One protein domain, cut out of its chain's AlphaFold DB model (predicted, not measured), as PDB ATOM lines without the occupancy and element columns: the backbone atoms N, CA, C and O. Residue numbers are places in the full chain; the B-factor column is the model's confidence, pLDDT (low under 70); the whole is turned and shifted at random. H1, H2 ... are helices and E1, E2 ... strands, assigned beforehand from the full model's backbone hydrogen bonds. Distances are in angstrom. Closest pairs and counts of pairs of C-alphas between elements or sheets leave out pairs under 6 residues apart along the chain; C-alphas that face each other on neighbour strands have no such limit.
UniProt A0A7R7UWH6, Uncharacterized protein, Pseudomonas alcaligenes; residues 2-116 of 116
ATOM      1  N   GLY A   2     -28.321  -3.009   2.719       63.62
ATOM      2  CA  GLY A   2     -28.175  -1.665   3.327       63.62
ATOM      3  C   GLY A   2     -29.415  -1.084   4.034       63.62
ATOM      4  O   GLY A   2     -29.288  -0.498   5.103       63.62
ATOM      5  N   PHE A   3     -30.622  -1.295   3.498       61.78
ATOM      6  CA  PHE A   3     -31.861  -0.742   4.078       61.78
ATOM      7  C   PHE A   3     -32.240  -1.386   5.425       61.78
ATOM      8  O   PHE A   3     -32.706  -0.715   6.339       61.78
ATOM      9  N   LEU A   4     -31.973  -2.686   5.574       72.38
ATOM     10  CA  LEU A   4     -32.253  -3.452   6.793       72.38
ATOM     11  C   LEU A   4     -31.276  -3.067   7.920       72.38
ATOM     12  O   LEU A   4     -31.682  -2.920   9.068       72.38
ATOM     13  N   ILE A   5     -30.012  -2.793   7.571       77.88
ATOM     14  CA  ILE A   5     -29.005  -2.249   8.494       77.88
ATOM     15  C   ILE A   5     -29.408  -0.849   8.979       77.88
ATOM     16  O   ILE A   5     -29.258  -0.550  10.160       77.88
ATOM     17  N   LEU A   6     -29.969  -0.009   8.103       76.56
ATOM     18  CA  LEU A   6     -30.406   1.344   8.458       76.56
ATOM     19  C   LEU A   6     -31.607   1.328   9.418       76.56
ATOM     20  O   LEU A   6     -31.613   2.069  10.398       76.56
ATOM     21  N   ILE A   7     -32.575   0.426   9.213       79.50
ATOM     22  CA  ILE A   7     -33.702   0.228  10.143       79.50
ATOM     23  C   ILE A   7     -33.208  -0.250  11.514       79.50
ATOM     24  O   ILE A   7     -33.631   0.287  12.537       79.50
ATOM     25  N   ILE A   8     -32.287  -1.219  11.549       82.50
ATOM     26  CA  ILE A   8     -31.700  -1.708  12.804       82.50
ATOM     27  C   ILE A   8     -30.926  -0.588  13.511       82.50
ATOM     28  O   ILE A   8     -31.065  -0.422  14.721       82.50
ATOM     29  N   ALA A   9     -30.159   0.218  12.773       80.62
ATOM     30  CA  ALA A   9     -29.420   1.343  13.335       80.62
ATOM     31  C   ALA A   9     -30.359   2.383  13.966       80.62
ATOM     32  O   ALA A   9     -30.141   2.793  15.104       80.62
ATOM     33  N   VAL A  10     -31.441   2.759  13.279       79.31
ATOM     34  CA  VAL A  10     -32.442   3.692  13.818       79.31
ATOM     35  C   VAL A  10     -33.135   3.106  15.049       79.31
ATOM     36  O   VAL A  10     -33.269   3.799  16.056       79.31
ATOM     37  N   ALA A  11     -33.520   1.829  15.018       75.12
ATOM     38  CA  ALA A  11     -34.142   1.163  16.162       75.12
ATOM     39  C   ALA A  11     -33.210   1.119  17.387       75.12
ATOM     40  O   ALA A  11     -33.651   1.403  18.499       75.12
ATOM     41  N   LEU A  12     -31.919   0.832  17.189       73.12
ATOM     42  CA  LEU A  12     -30.916   0.848  18.257       73.12
ATOM     43  C   LEU A  12     -30.703   2.252  18.827       73.12
ATOM     44  O   LEU A  12     -30.611   2.405  20.043       73.12
ATOM     45  N   ILE A  13     -30.673   3.275  17.971       71.88
ATOM     46  CA  ILE A  13     -30.558   4.675  18.392       71.88
ATOM     47  C   ILE A  13     -31.770   5.063  19.246       71.88
ATOM     48  O   ILE A  13     -31.599   5.525  20.372       71.88
ATOM     49  N   VAL A  14     -32.991   4.814  18.764       70.62
ATOM     50  CA  VAL A  14     -34.225   5.111  19.510       70.62
ATOM     51  C   VAL A  14     -34.262   4.350  20.837       70.62
ATOM     52  O   VAL A  14     -34.560   4.946  21.870       70.62
ATOM     53  N   TYR A  15     -33.903   3.065  20.837       66.38
ATOM     54  CA  TYR A  15     -33.835   2.252  22.051       66.38
ATOM     55  C   TYR A  15     -32.828   2.814  23.064       66.38
ATOM     56  O   TYR A  15     -33.131   2.925  24.253       66.38
ATOM     57  N   PHE A  16     -31.648   3.230  22.603       62.28
ATOM     58  CA  PHE A  16     -30.614   3.817  23.452       62.28
ATOM     59  C   PHE A  16     -31.041   5.174  24.037       62.28
ATOM     60  O   PHE A  16     -30.856   5.436  25.231       62.28
ATOM     61  N   PHE A  17     -31.679   6.027  23.231       56.88
ATOM     62  CA  PHE A  17     -32.228   7.306  23.690       56.88
ATOM     63  C   PHE A  17     -33.376   7.124  24.690       56.88
ATOM     64  O   PHE A  17     -33.408   7.800  25.718       56.88
ATOM     65  N   ALA A  18     -34.280   6.176  24.445       55.34
ATOM     66  CA  ALA A  18     -35.353   5.860  25.382       55.34
ATOM     67  C   ALA A  18     -34.788   5.328  26.710       55.34
ATOM     68  O   ALA A  18     -35.128   5.834  27.777       55.34
ATOM     69  N   SER A  19     -33.853   4.375  26.648       56.59
ATOM     70  CA  SER A  19     -33.243   3.764  27.835       56.59
ATOM     71  C   SER A  19     -32.451   4.769  28.680       56.59
ATOM     72  O   SER A  19     -32.545   4.766  29.909       56.59
ATOM     73  N   SER A  20     -31.697   5.671  28.044       58.09
ATOM     74  CA  SER A  20     -30.932   6.707  28.753       58.09
ATOM     75  C   SER A  20     -31.835   7.723  29.457       58.09
ATOM     76  O   SER A  20     -31.546   8.092  30.599       58.09
ATOM     77  N   LYS A  21     -32.959   8.109  28.839       62.16
ATOM     78  CA  LYS A  21     -33.977   8.954  29.476       62.16
ATOM     79  C   LYS A  21     -34.575   8.266  30.705       62.16
ATOM     80  O   LYS A  21     -34.565   8.839  31.790       62.16
ATOM     81  N   THR A  22     -34.963   6.996  30.580       68.62
ATOM     82  CA  THR A  22     -35.519   6.215  31.696       68.62
ATOM     83  C   THR A  22     -34.539   6.076  32.862       68.62
ATOM     84  O   THR A  22     -34.944   6.210  34.014       68.62
ATOM     85  N   ARG A  23     -33.243   5.843  32.603       74.88
ATOM     86  CA  ARG A  23     -32.229   5.701  33.666       74.88
ATOM     87  C   ARG A  23     -32.011   6.996  34.447       74.88
ATOM     88  O   ARG A  23     -31.934   6.951  35.674       74.88
ATOM     89  N   ARG A  24     -31.913   8.138  33.756       81.19
ATOM     90  CA  ARG A  24     -31.732   9.452  34.402       81.19
ATOM     91  C   ARG A  24     -32.962   9.830  35.222       81.19
ATOM     92  O   ARG A  24     -32.813  10.188  36.386       81.19
ATOM     93  N   ASP A  25     -34.150   9.645  34.657       84.69
ATOM     94  CA  ASP A  25     -35.410   9.940  35.342       84.69
ATOM     95  C   ASP A  25     -35.584   9.050  36.584       84.69
ATOM     96  O   ASP A  25     -35.914   9.540  37.661       84.69
ATOM     97  N   THR A  26     -35.239   7.762  36.479       86.94
ATOM     98  CA  THR A  26     -35.263   6.821  37.613       86.94
ATOM     99  C   THR A  26     -34.285   7.231  38.717       86.94
ATOM    100  O   THR A  26     -34.584   7.085  39.902       86.94
ATOM    101  N   ALA A  27     -33.114   7.767  38.361       89.69
ATOM    102  CA  ALA A  27     -32.131   8.235  39.334       89.69
ATOM    103  C   ALA A  27     -32.634   9.451  40.131       89.69
ATOM    104  O   ALA A  27     -32.411   9.517  41.345       89.69
ATOM    105  N   VAL A  28     -33.317  10.394  39.473       91.81
ATOM    106  CA  VAL A  28     -33.951  11.544  40.139       91.81
ATOM    107  C   VAL A  28     -35.100  11.054  41.021       91.81
ATOM    108  O   VAL A  28     -35.117  11.325  42.220       91.81
ATOM    109  N   GLU A  29     -36.001  10.246  40.466       91.31
ATOM    110  CA  GLU A  29     -37.189   9.742  41.163       91.31
ATOM    111  C   GLU A  29     -36.827   8.898  42.395       91.31
ATOM    112  O   GLU A  29     -37.422   9.054  43.456       91.31
ATOM    113  N   SER A  30     -35.773   8.079  42.318       92.00
ATOM    114  CA  SER A  30     -35.240   7.332  43.466       92.00
ATOM    115  C   SER A  30     -34.745   8.242  44.600       92.00
ATOM    116  O   SER A  30     -34.891   7.900  45.775       92.00
ATOM    117  N   ARG A  31     -34.152   9.403  44.290       93.56
ATOM    118  CA  ARG A  31     -33.704  10.372  45.308       93.56
ATOM    119  C   ARG A  31     -34.894  11.070  45.957       93.56
ATOM    120  O   ARG A  31     -34.962  11.093  47.182       93.56
ATOM    121  N   VAL A  32     -35.857  11.528  45.157       92.56
ATOM    122  CA  VAL A  32     -37.094  12.142  45.667       92.56
ATOM    123  C   VAL A  32     -37.871  11.145  46.537       92.56
ATOM    124  O   VAL A  32     -38.230  11.470  47.664       92.56
ATOM    125  N   ASN A  33     -38.044   9.897  46.089       93.44
ATOM    126  CA  ASN A  33     -38.699   8.843  46.874       93.44
ATOM    127  C   ASN A  33     -37.991   8.573  48.208       93.44
ATOM    128  O   ASN A  33     -38.653   8.422  49.236       93.44
ATOM    129  N   ARG A  34     -36.650   8.535  48.217       93.50
ATOM    130  CA  ARG A  34     -35.868   8.373  49.454       93.50
ATOM    131  C   ARG A  34     -36.051   9.551  50.405       93.50
ATOM    132  O   ARG A  34     -36.212   9.321  51.601       93.50
ATOM    133  N   MET A  35     -36.066  10.780  49.887       94.50
ATOM    134  CA  MET A  35     -36.325  11.982  50.684       94.50
ATOM    135  C   MET A  35     -37.717  11.952  51.312       94.50
ATOM    136  O   MET A  35     -37.831  12.121  52.523       94.50
ATOM    137  N   VAL A  36     -38.751  11.639  50.524       93.06
ATOM    138  CA  VAL A  36     -40.130  11.496  51.015       93.06
ATOM    139  C   VAL A  36     -40.224  10.414  52.088       93.06
ATOM    140  O   VAL A  36     -40.762  10.658  53.163       93.06
ATOM    141  N   SER A  37     -39.649   9.235  51.833       91.75
ATOM    142  CA  SER A  37     -39.680   8.109  52.779       91.75
ATOM    143  C   SER A  37     -38.949   8.423  54.086       91.75
ATOM    144  O   SER A  37     -39.340   7.945  55.145       91.75
ATOM    145  N   SER A  38     -37.902   9.248  54.016       92.12
ATOM    146  CA  SER A  38     -37.106   9.667  55.175       92.12
ATOM    147  C   SER A  38     -37.630  10.950  55.827       92.12
ATOM    148  O   SER A  38     -37.023  11.430  56.779       92.12
ATOM    149  N   SER A  39     -38.729  11.526  55.322       89.94
ATOM    150  CA  SER A  39     -39.264  12.828  55.750       89.94
ATOM    151  C   SER A  39     -38.234  13.971  55.706       89.94
ATOM    152  O   SER A  39     -38.271  14.887  56.524       89.94
ATOM    153  N   VAL A  40     -37.310  13.928  54.742       92.19
ATOM    154  CA  VAL A  40     -36.296  14.967  54.520       92.19
ATOM    155  C   VAL A  40     -36.819  15.954  53.486       92.19
ATOM    156  O   VAL A  40     -37.082  15.580  52.344       92.19
ATOM    157  N   SER A  41     -36.951  17.220  53.875       90.44
ATOM    158  CA  SER A  41     -37.500  18.275  53.017       90.44
ATOM    159  C   SER A  41     -36.483  18.868  52.045       90.44
ATOM    160  O   SER A  41     -36.878  19.333  50.985       90.44
ATOM    161  N   SER A  42     -35.185  18.854  52.355       94.00
ATOM    162  CA  SER A  42     -34.145  19.375  51.465       94.00
ATOM    163  C   SER A  42     -32.846  18.593  51.618       94.00
ATOM    164  O   SER A  42     -32.481  18.211  52.730       94.00
ATOM    165  N   SER A  43     -32.171  18.307  50.507       94.75
ATOM    166  CA  SER A  43     -30.885  17.607  50.507       94.75
ATOM    167  C   SER A  43     -30.077  17.911  49.248       94.75
ATOM    168  O   SER A  43     -30.638  18.114  48.167       94.75
ATOM    169  N   THR A  44     -28.752  17.895  49.382       94.00
ATOM    170  CA  THR A  44     -27.807  18.107  48.280       94.00
ATOM    171  C   THR A  44     -27.309  16.773  47.739       94.00
ATOM    172  O   THR A  44     -26.849  15.911  48.487       94.00
ATOM    173  N   PHE A  45     -27.360  16.620  46.420       93.50
ATOM    174  CA  PHE A  45     -26.891  15.446  45.694       93.50
ATOM    175  C   PHE A  45     -25.780  15.863  44.721       93.50
ATOM    176  O   PHE A  45     -26.072  16.229  43.577       93.50
ATOM    177  N   PRO A  46     -24.504  15.824  45.149       91.12
ATOM    178  CA  PRO A  46     -23.377  16.213  44.298       91.12
ATOM    179  C   PRO A  46     -23.191  15.266  43.104       91.12
ATOM    180  O   PRO A  46     -22.632  15.644  42.081       91.12
ATOM    181  N   ASP A  47     -23.694  14.036  43.212       90.81
ATOM    182  CA  ASP A  47     -23.661  13.012  42.169       90.81
ATOM    183  C   ASP A  47     -24.826  13.120  41.165       90.81
ATOM    184  O   ASP A  47     -24.844  12.419  40.149       90.81
ATOM    185  N   LEU A  48     -25.807  13.988  41.429       91.56
ATOM    186  CA  LEU A  48     -26.926  14.242  40.533       91.56
ATOM    187  C   LEU A  48     -26.684  15.526  39.745       91.56
ATOM    188  O   LEU A  48     -26.804  16.626  40.275       91.56
ATOM    189  N   TYR A  49     -26.403  15.387  38.452       91.19
ATOM    190  CA  TYR A  49     -26.193  16.538  37.579       91.19
ATOM    191  C   TYR A  49     -27.485  17.337  37.368       91.19
ATOM    192  O   TYR A  49     -28.504  16.762  36.968       91.19
ATOM    193  N   TYR A  50     -27.426  18.658  37.550       91.50
ATOM    194  CA  TYR A  50     -28.607  19.527  37.482       91.50
ATOM    195  C   TYR A  50     -29.388  19.408  36.165       91.50
ATOM    196  O   TYR A  50     -30.612  19.328  36.184       91.50
ATOM    197  N   GLU A  51     -28.724  19.278  35.010       89.56
ATOM    198  CA  GLU A  51     -29.447  19.140  33.731       89.56
ATOM    199  C   GLU A  51     -30.286  17.855  33.652       89.56
ATOM    200  O   GLU A  51     -31.285  17.806  32.932       89.56
ATOM    201  N   ALA A  52     -29.906  16.805  34.390       90.50
ATOM    202  CA  ALA A  52     -30.717  15.594  34.492       90.50
ATOM    203  C   ALA A  52     -31.987  15.865  35.311       90.50
ATOM    204  O   ALA A  52     -33.079  15.498  34.885       90.50
ATOM    205  N   ALA A  53     -31.846  16.556  36.444       91.81
ATOM    206  CA  ALA A  53     -32.961  16.951  37.298       91.81
ATOM    207  C   ALA A  53     -33.914  17.932  36.594       91.81
ATOM    208  O   ALA A  53     -35.127  17.748  36.633       91.81
ATOM    209  N   LYS A  54     -33.373  18.910  35.863       91.81
ATOM    210  CA  LYS A  54     -34.142  19.828  35.019       91.81
ATOM    211  C   LYS A  54     -34.910  19.089  33.924       91.81
ATOM    212  O   LYS A  54     -36.099  19.329  33.741       91.81
ATOM    213  N   SER A  55     -34.255  18.167  33.216       90.44
ATOM    214  CA  SER A  55     -34.908  17.358  32.175       90.44
ATOM    215  C   SER A  55     -36.046  16.504  32.744       90.44
ATOM    216  O   SER A  55     -37.104  16.405  32.121       90.44
ATOM    217  N   TYR A  56     -35.851  15.936  33.938       90.88
ATOM    218  CA  TYR A  56     -36.891  15.223  34.676       90.88
ATOM    219  C   TYR A  56     -38.047  16.151  35.069       90.88
ATOM    220  O   TYR A  56     -39.207  15.830  34.828       90.88
ATOM    221  N   ALA A  57     -37.755  17.331  35.620       90.81
ATOM    222  CA  ALA A  57     -38.785  18.299  35.976       90.81
ATOM    223  C   ALA A  57     -39.634  18.675  34.748       90.81
ATOM    224  O   ALA A  57     -40.862  18.626  34.802       90.81
ATOM    225  N   ILE A  58     -38.989  18.965  33.613       89.50
ATOM    226  CA  ILE A  58     -39.667  19.259  32.342       89.50
ATOM    227  C   ILE A  58     -40.527  18.072  31.890       89.50
ATOM    228  O   ILE A  58     -41.669  18.272  31.480       89.50
ATOM    229  N   SER A  59     -40.030  16.833  32.001       87.88
ATOM    230  CA  SER A  59     -40.797  15.639  31.612       87.88
ATOM    231  C   SER A  59     -42.036  15.405  32.484       87.88
ATOM    232  O   SER A  59     -43.018  14.840  32.003       87.88
ATOM    233  N   LYS A  60     -42.024  15.890  33.732       86.69
ATOM    234  CA  LYS A  60     -43.168  15.883  34.659       86.69
ATOM    235  C   LYS A  60     -44.055  17.134  34.554       86.69
ATOM    236  O   LYS A  60     -44.985  17.278  35.343       86.69
ATOM    237  N   GLY A  61     -43.808  18.014  33.581       84.69
ATOM    238  CA  GLY A  61     -44.628  19.202  33.331       84.69
ATOM    239  C   GLY A  61     -44.208  20.430  34.136       84.69
ATOM    240  O   GLY A  61     -45.071  21.162  34.618       84.69
ATOM    241  N   ALA A  62     -42.899  20.645  34.305       85.31
ATOM    242  CA  ALA A  62     -42.371  21.811  35.005       85.31
ATOM    243  C   ALA A  62     -43.024  23.118  34.548       85.31
ATOM    244  O   ALA A  62     -43.050  23.433  33.360       85.31
ATOM    245  N   THR A  63     -43.513  23.894  35.515       69.38
ATOM    246  CA  THR A  63     -44.096  25.221  35.267       69.38
ATOM    247  C   THR A  63     -43.018  26.305  35.214       69.38
ATOM    248  O   THR A  63     -43.160  27.275  34.478       69.38
ATOM    249  N   ALA A  64     -41.919  26.117  35.950       72.38
ATOM    250  CA  ALA A  64     -40.753  26.992  35.940       72.38
ATOM    251  C   ALA A  64     -39.485  26.140  35.812       72.38
ATOM    252  O   ALA A  64     -39.246  25.261  36.645       72.38
ATOM    253  N   ALA A  65     -38.707  26.379  34.754       84.31
ATOM    254  CA  ALA A  65     -37.420  25.736  34.512       84.31
ATOM    255  C   ALA A  65     -36.461  26.715  33.817       84.31
ATOM    256  O   ALA A  65     -36.620  27.025  32.637       84.31
ATOM    257  N   ASP A  66     -35.444  27.167  34.540       87.06
ATOM    258  CA  ASP A  66     -34.403  28.081  34.080       87.06
ATOM    259  C   ASP A  66     -33.002  27.431  34.185       87.06
ATOM    260  O   ASP A  66     -32.865  26.197  34.188       87.06
ATOM    261  N   HIS A  67     -31.931  28.226  34.111       86.06
ATOM    262  CA  HIS A  67     -30.557  27.712  34.159       86.06
ATOM    263  C   HIS A  67     -30.106  27.280  35.565       86.06
ATOM    264  O   HIS A  67     -29.241  26.410  35.673       86.06
ATOM    265  N   GLU A  68     -30.722  27.830  36.605       89.19
ATOM    266  CA  GLU A  68     -30.356  27.672  38.013       89.19
ATOM    267  C   GLU A  68     -31.387  26.864  38.806       89.19
ATOM    268  O   GLU A  68     -31.036  26.209  39.783       89.19
ATOM    269  N   SER A  69     -32.654  26.883  38.394       91.94
ATOM    270  CA  SER A  69     -33.747  26.214  39.087       91.94
ATOM    271  C   SER A  69     -34.783  25.582  38.154       91.94
ATOM    272  O   SER A  69     -35.054  26.055  37.049       91.94
ATOM    273  N   ALA A  70     -35.383  24.483  38.600       93.62
ATOM    274  CA  ALA A  70     -36.529  23.864  37.951       93.62
ATOM    275  C   ALA A  70     -37.479  23.294  39.002       93.62
ATOM    276  O   ALA A  70     -37.043  22.830  40.048       93.62
ATOM    277  N   SER A  71     -38.782  23.289  38.736       92.06
ATOM    278  CA  SER A  71     -39.771  22.726  39.663       92.06
ATOM    279  C   SER A  71     -40.806  21.880  38.946       92.06
ATOM    280  O   SER A  71     -41.148  22.157  37.801       92.06
ATOM    281  N   ALA A  72     -41.311  20.845  39.612       92.69
ATOM    282  CA  ALA A  72     -42.373  19.997  39.089       92.69
ATOM    283  C   ALA A  72     -43.237  19.421  40.214       92.69
ATOM    284  O   ALA A  72     -42.778  19.235  41.342       92.69
ATOM    285  N   LYS A  73     -44.487  19.083  39.881       91.44
ATOM    286  CA  LYS A  73     -45.342  18.274  40.752       91.44
ATOM    287  C   LYS A  73     -45.093  16.795  40.469       91.44
ATOM    288  O   LYS A  73     -45.178  16.356  39.325       91.44
ATOM    289  N   VAL A  74     -44.790  16.022  41.507       90.44
ATOM    290  CA  VAL A  74     -44.474  14.592  41.412       90.44
ATOM    291  C   VAL A  74     -45.415  13.810  42.321       90.44
ATOM    292  O   VAL A  74     -45.605  14.164  43.481       90.44
ATOM    293  N   VAL A  75     -46.013  12.741  41.799       90.06
ATOM    294  CA  VAL A  75     -46.900  11.863  42.573       90.06
ATOM    295  C   VAL A  75     -46.092  10.700  43.133       90.06
ATOM    296  O   VAL A  75     -45.516   9.929  42.370       90.06
ATOM    297  N   ILE A  76     -46.072  10.556  44.458       87.81
ATOM    298  CA  ILE A  76     -45.369   9.484  45.173       87.81
ATOM    299  C   ILE A  76     -46.345   8.846  46.158       87.81
ATOM    300  O   ILE A  76     -46.895   9.528  47.022       87.81
ATOM    301  N   GLY A  77     -46.595   7.541  46.012       84.62
ATOM    302  CA  GLY A  77     -47.514   6.807  46.894       84.62
ATOM    303  C   GLY A  77     -48.934   7.392  46.934       84.62
ATOM    304  O   GLY A  77     -49.568   7.385  47.982       84.62
ATOM    305  N   GLY A  78     -49.408   7.974  45.825       87.75
ATOM    306  CA  GLY A  78     -50.719   8.634  45.735       87.75
ATOM    307  C   GLY A  78     -50.776  10.057  46.305       87.75
ATOM    308  O   GLY A  78     -51.814  10.703  46.204       87.75
ATOM    309  N   THR A  79     -49.678  10.573  46.863       91.06
ATOM    310  CA  THR A  79     -49.585  11.955  47.362       91.06
ATOM    311  C   THR A  79     -48.839  12.834  46.362       91.06
ATOM    312  O   THR A  79     -47.824  12.417  45.802       91.06
ATOM    313  N   VAL A  80     -49.330  14.055  46.139       91.88
ATOM    314  CA  VAL A  80     -48.686  15.041  45.261       91.88
ATOM    315  C   VAL A  80     -47.670  15.857  46.057       91.88
ATOM    316  O   VAL A  80     -48.009  16.507  47.049       91.88
ATOM    317  N   TYR A  81     -46.427  15.845  45.594       92.62
ATOM    318  CA  TYR A  81     -45.330  16.637  46.131       92.62
ATOM    319  C   TYR A  81     -44.932  17.722  45.139       92.62
ATOM    320  O   TYR A  81     -44.820  17.469  43.940       92.62
ATOM    321  N   PHE A  82     -44.694  18.924  45.646       93.00
ATOM    322  CA  PHE A  82     -44.020  19.987  44.927       93.00
ATOM    323  C   PHE A  82     -42.512  19.826  45.134       93.00
ATOM    324  O   PHE A  82     -42.022  19.861  46.265       93.00
ATOM    325  N   VAL A  83     -41.788  19.585  44.043       93.88
ATOM    326  CA  VAL A  83     -40.346  19.335  44.065       93.88
ATOM    327  C   VAL A  83     -39.631  20.464  43.341       93.88
ATOM    328  O   VAL A  83     -39.977  20.790  42.206       93.88
ATOM    329  N   VAL A  84     -38.620  21.031  43.989       94.06
ATOM    330  CA  VAL A  84     -37.753  22.076  43.443       94.06
ATOM    331  C   VAL A  84     -36.334  21.536  43.345       94.06
ATOM    332  O   VAL A  84     -35.804  20.961  44.292       94.06
ATOM    333  N   PHE A  85     -35.721  21.736  42.190       94.69
ATOM    334  CA  PHE A  85     -34.350  21.386  41.868       94.69
ATOM    335  C   PHE A  85     -33.566  22.678  41.683       94.69
ATOM    336  O   PHE A  85     -33.990  23.537  40.914       94.69
ATOM    337  N   ILE A  86     -32.435  22.816  42.366       94.62
ATOM    338  CA  ILE A  86     -31.553  23.983  42.270       94.62
ATOM    339  C   ILE A  86     -30.155  23.491  41.906       94.62
ATOM    340  O   ILE A  86     -29.696  22.469  42.427       94.62
ATOM    341  N   ARG A  87     -29.486  24.196  40.997       93.94
ATOM    342  CA  ARG A  87     -28.096  23.936  40.635       93.94
ATOM    343  C   ARG A  87     -27.199  24.244  41.831       93.94
ATOM    344  O   ARG A  87     -27.205  25.352  42.356       93.94
ATOM    345  N   ASP A  88     -26.413  23.260  42.247       93.44
ATOM    346  CA  ASP A  88     -25.346  23.489  43.216       93.44
ATOM    347  C   ASP A  88     -24.094  24.046  42.516       93.44
ATOM    348  O   ASP A  88     -23.828  23.745  41.350       93.44
ATOM    349  N   THR A  89     -23.283  24.809  43.245       84.69
ATOM    350  CA  THR A  89     -22.022  25.406  42.764       84.69
ATOM    351  C   THR A  89     -21.030  24.376  42.207       84.69
ATOM    352  O   THR A  89     -20.267  24.691  41.297       84.69
ATOM    353  N   GLY A  90     -21.080  23.127  42.684       82.25
ATOM    354  CA  GLY A  90     -20.298  22.003  42.154       82.25
ATOM    355  C   GLY A  90     -20.892  21.310  40.916       82.25
ATOM    356  O   GLY A  90     -20.377  20.276  40.501       82.25
ATOM    357  N   GLY A  91     -21.994  21.813  40.347       79.38
ATOM    358  CA  GLY A  91     -22.725  21.180  39.237       79.38
ATOM    359  C   GLY A  91     -23.685  20.055  39.657       79.38
ATOM    360  O   GLY A  91     -24.368  19.474  38.805       79.38
ATOM    361  N   GLY A  92     -23.748  19.768  40.960       90.62
ATOM    362  CA  GLY A  92     -24.728  18.881  41.578       90.62
ATOM    363  C   GLY A  92     -26.127  19.493  41.635       90.62
ATOM    364  O   GLY A  92     -26.393  20.560  41.074       90.62
ATOM    365  N   THR A  93     -27.033  18.817  42.336       94.94
ATOM    366  CA  THR A  93     -28.424  19.265  42.476       94.94
ATOM    367  C   THR A  93     -28.830  19.302  43.936       94.94
ATOM    368  O   THR A  93     -28.749  18.292  44.636       94.94
ATOM    369  N   ILE A  94     -29.348  20.439  44.376       95.94
ATOM    370  CA  ILE A  94     -30.106  20.545  45.618       95.94
ATOM    371  C   ILE A  94     -31.558  20.225  45.283       95.94
ATOM    372  O   ILE A  94     -32.136  20.812  44.370       95.94
ATOM    373  N   ILE A  95     -32.145  19.276  46.002       95.56
ATOM    374  CA  ILE A  95     -33.553  18.916  45.860       95.56
ATOM    375  C   ILE A  95     -34.275  19.396  47.107       95.56
ATOM    376  O   ILE A  95     -33.836  19.114  48.219       95.56
ATOM    377  N   THR A  96     -35.395  20.080  46.918       95.06
ATOM    378  CA  THR A  96     -36.354  20.400  47.973       95.06
ATOM    379  C   THR A  96     -37.683  19.741  47.640       95.06
ATOM    380  O   THR A  96     -38.140  19.805  46.502       95.06
ATOM    381  N   VAL A  97     -38.286  19.073  48.617       94.44
ATOM    382  CA  VAL A  97     -39.528  18.319  48.482       94.44
ATOM    383  C   VAL A  97     -40.486  18.764  49.571       94.44
ATOM    384  O   VAL A  97     -40.175  18.699  50.758       94.44
ATOM    385  N   GLU A  98     -41.682  19.161  49.163       93.56
ATOM    386  CA  GLU A  98     -42.752  19.517  50.082       93.56
ATOM    387  C   GLU A  98     -44.093  18.997  49.561       93.56
ATOM    388  O   GLU A  98     -44.257  18.783  48.361       93.56
ATOM    389  N   ARG A  99     -45.071  18.748  50.438       91.94
ATOM    390  CA  ARG A  99     -46.412  18.377  49.967       91.94
ATOM    391  C   ARG A  99     -47.072  19.572  49.295       91.94
ATOM    392  O   ARG A  99     -47.049  20.680  49.826       91.94
ATOM    393  N   ASP A 100     -47.752  19.323  48.182       90.31
ATOM    394  CA  ASP A 100     -48.452  20.370  47.425       90.31
ATOM    395  C   ASP A 100     -49.512  21.098  48.278       90.31
ATOM    396  O   ASP A 100     -49.686  22.314  48.182       90.31
ATOM    397  N   SER A 101     -50.168  20.368  49.187       88.56
ATOM    398  CA  SER A 101     -51.130  20.923  50.144       88.56
ATOM    399  C   SER A 101     -50.509  21.924  51.114       88.56
ATOM    400  O   SER A 101     -51.156  22.898  51.487       88.56
ATOM    401  N   ASP A 102     -49.271  21.673  51.537       90.25
ATOM    402  CA  ASP A 102     -48.592  22.465  52.562       90.25
ATOM    403  C   ASP A 102     -48.070  23.768  51.938       90.25
ATOM    404  O   ASP A 102     -48.255  24.847  52.503       90.25
ATOM    405  N   VAL A 103     -47.564  23.687  50.701       87.25
ATOM    406  CA  VAL A 103     -47.236  24.857  49.871       87.25
ATOM    407  C   VAL A 103     -48.477  25.717  49.615       87.25
ATOM    408  O   VAL A 103     -48.447  26.926  49.835       87.25
ATOM    409  N   THR A 104     -49.592  25.102  49.210       87.50
ATOM    410  CA  THR A 104     -50.838  25.827  48.904       87.50
ATOM    411  C   THR A 104     -51.388  26.564  50.126       87.50
ATOM    412  O   THR A 104     -51.760  27.732  50.022       87.50
ATOM    413  N   LYS A 105     -51.409  25.909  51.296       90.75
ATOM    414  CA  LYS A 105     -51.846  26.534  52.553       90.75
ATOM    415  C   LYS A 105     -50.996  27.748  52.909       90.75
ATOM    416  O   LYS A 105     -51.550  28.794  53.214       90.75
ATOM    417  N   ARG A 106     -49.668  27.629  52.814       89.88
ATOM    418  CA  ARG A 106     -48.757  28.735  53.127       89.88
ATOM    419  C   ARG A 106     -48.968  29.934  52.203       89.88
ATOM    420  O   ARG A 106     -49.036  31.053  52.689       89.88
ATOM    421  N   ILE A 107     -49.150  29.702  50.902       87.56
ATOM    422  CA  ILE A 107     -49.450  30.779  49.944       87.56
ATOM    423  C   ILE A 107     -50.769  31.477  50.304       87.56
ATOM    424  O   ILE A 107     -50.827  32.703  50.323       87.56
ATOM    425  N   LEU A 108     -51.819  30.714  50.621       89.31
ATOM    426  CA  LEU A 108     -53.110  31.271  51.040       89.31
ATOM    427  C   LEU A 108     -52.993  32.095  52.330       89.31
ATOM    428  O   LEU A 108     -53.567  33.181  52.424       89.31
ATOM    429  N   ASP A 109     -52.237  31.602  53.310       92.00
ATOM    430  CA  ASP A 109     -51.999  32.303  54.570       92.00
ATOM    431  C   ASP A 109     -51.218  33.607  54.356       92.00
ATOM    432  O   ASP A 109     -51.582  34.639  54.925       92.00
ATOM    433  N   ASP A 110     -50.193  33.592  53.503       89.75
ATOM    434  CA  ASP A 110     -49.408  34.782  53.166       89.75
ATOM    435  C   ASP A 110     -50.257  35.823  52.419       89.75
ATOM    436  O   ASP A 110     -50.226  37.006  52.764       89.75
ATOM    437  N   MET A 111     -51.105  35.397  51.477       86.56
ATOM    438  CA  MET A 111     -52.058  36.288  50.801       86.56
ATOM    439  C   MET A 111     -53.040  36.937  51.784       86.56
ATOM    440  O   MET A 111     -53.308  38.137  51.698       86.56
ATOM    441  N   ASN A 112     -53.550  36.170  52.751       90.56
ATOM    442  CA  ASN A 112     -54.449  36.687  53.785       90.56
ATOM    443  C   ASN A 112     -53.760  37.691  54.719       90.56
ATOM    444  O   ASN A 112     -54.410  38.617  55.205       90.56
ATOM    445  N   ARG A 113     -52.456  37.525  54.974       90.25
ATOM    446  CA  ARG A 113     -51.656  38.474  55.764       90.25
ATOM    447  C   ARG A 113     -51.387  39.774  55.016       90.25
ATOM    448  O   ARG A 113     -51.384  40.819  55.649       90.25
ATOM    449  N   MET A 114     -51.176  39.718  53.703       83.31
ATOM    450  CA  MET A 114     -50.919  40.908  52.881       83.31
ATOM    451  C   MET A 114     -52.161  41.781  52.661       83.31
ATOM    452  O   MET A 114     -52.026  42.952  52.324       83.31
ATOM    453  N   ASN A 115     -53.359  41.214  52.818       77.12
ATOM    454  CA  ASN A 115     -54.631  41.911  52.610       77.12
ATOM    455  C   ASN A 115     -55.249  42.474  53.910       77.12
ATOM    456  O   ASN A 115     -56.405  42.896  53.907       77.12
ATOM    457  N   ARG A 116     -54.510  42.429  55.026       65.25
ATOM    458  CA  ARG A 116     -54.850  43.064  56.307       65.25
ATOM    459  C   ARG A 116     -53.953  44.266  56.549       65.25
ATOM    460  O   ARG A 116     -54.477  45.236  57.134       65.25
TER     461      ARG A 116
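This is residues 2 to 116 of the 116 residues of an uncharacterized protein of Pseudomonas alcaligenes (UniProt A0A7R7UWH6). A small, strongly twisted sheet of four strands has H2 and the last residues of H1 packed over one face, in two layers, and two helical arms stick out of this body in different directions. Residues 2 to 20 of the long helix H1 make the longer arm; residues 105 to 116, of which 105 to 114 belong to H3, make the shorter one. The printed part has 115 residues, with three named helices and four named strands in the order H1 E1 H2 E2 E3 E4 H3; the sheet runs E1 E4 E3 E2, all antiparallel, and the class is mixed, helices and strands. The whole is loose, with a radius of gyration of the C-alphas of 18.0 A and spans of 74 by 29 by 27 A, the length coming from the arms.

Start with H1, residues 2 to 37, whose residues 28 to 37 are on the sheet; its C-alpha 32 is 7.2 A from C-alpha 97, its closest in E4, residues 93 to 99. Next, E1, residues 42 to 45, is an edge strand antiparallel to E4, with N 43 and O 95 2.9 A apart. Then H2, residues 50 to 59, touches H1 at residues 24 to 28 alone, about perpendicular at 80 degrees; the closest C-alphas, of Asp 25 and Tyr 56, are 5.5 A apart. H2 is on the same face of the sheet as H1, at a height over the sheet of 7.8 A, over E2, residues 69 to 76, and E3, residues 79 to 87; its closest C-alphas with E2, of Ala 57 and Ala 72, are 5.0 A apart. E2 bends by 52 degrees at residue 73. E2, E3 and E4 form a meander, each strand the antiparallel neighbour of the one before, in two hairpins: N 74 and O 81 are 2.8 A apart, as are N 84 and O 96. H3, residues 100 to 114, only grazes the sheet with residues 100 to 104, and is apart from H1 and H2. In H1, H2 and H3 every O i to N i+4 pair is within hydrogen-bond range.

Find C-alpha 2 at (-28.175, -1.665, 3.327); from there H1 runs 51.7 A to C-alpha 37 at (-39.680, 8.109, 52.779). E1 measures 10.1 A, H2 14.1 A, E2 21.3 A, E3 25.5 A and E4 19.5 A. H3 runs 21.4 A to C-alpha 114 at (-50.919, 40.908, 52.881).

The C-alphas of Gly 2 and Arg 116, the chain's last residue, are the two farthest apart, at 74.3 A. Without the free stretches, the body of 84 residues spans 30 by 25 by 24 A. The printed part has no cut and no long link. Look at the B-factor column for pLDDT under 70: residues 2 to 3, 15 to 22, 63 and 116.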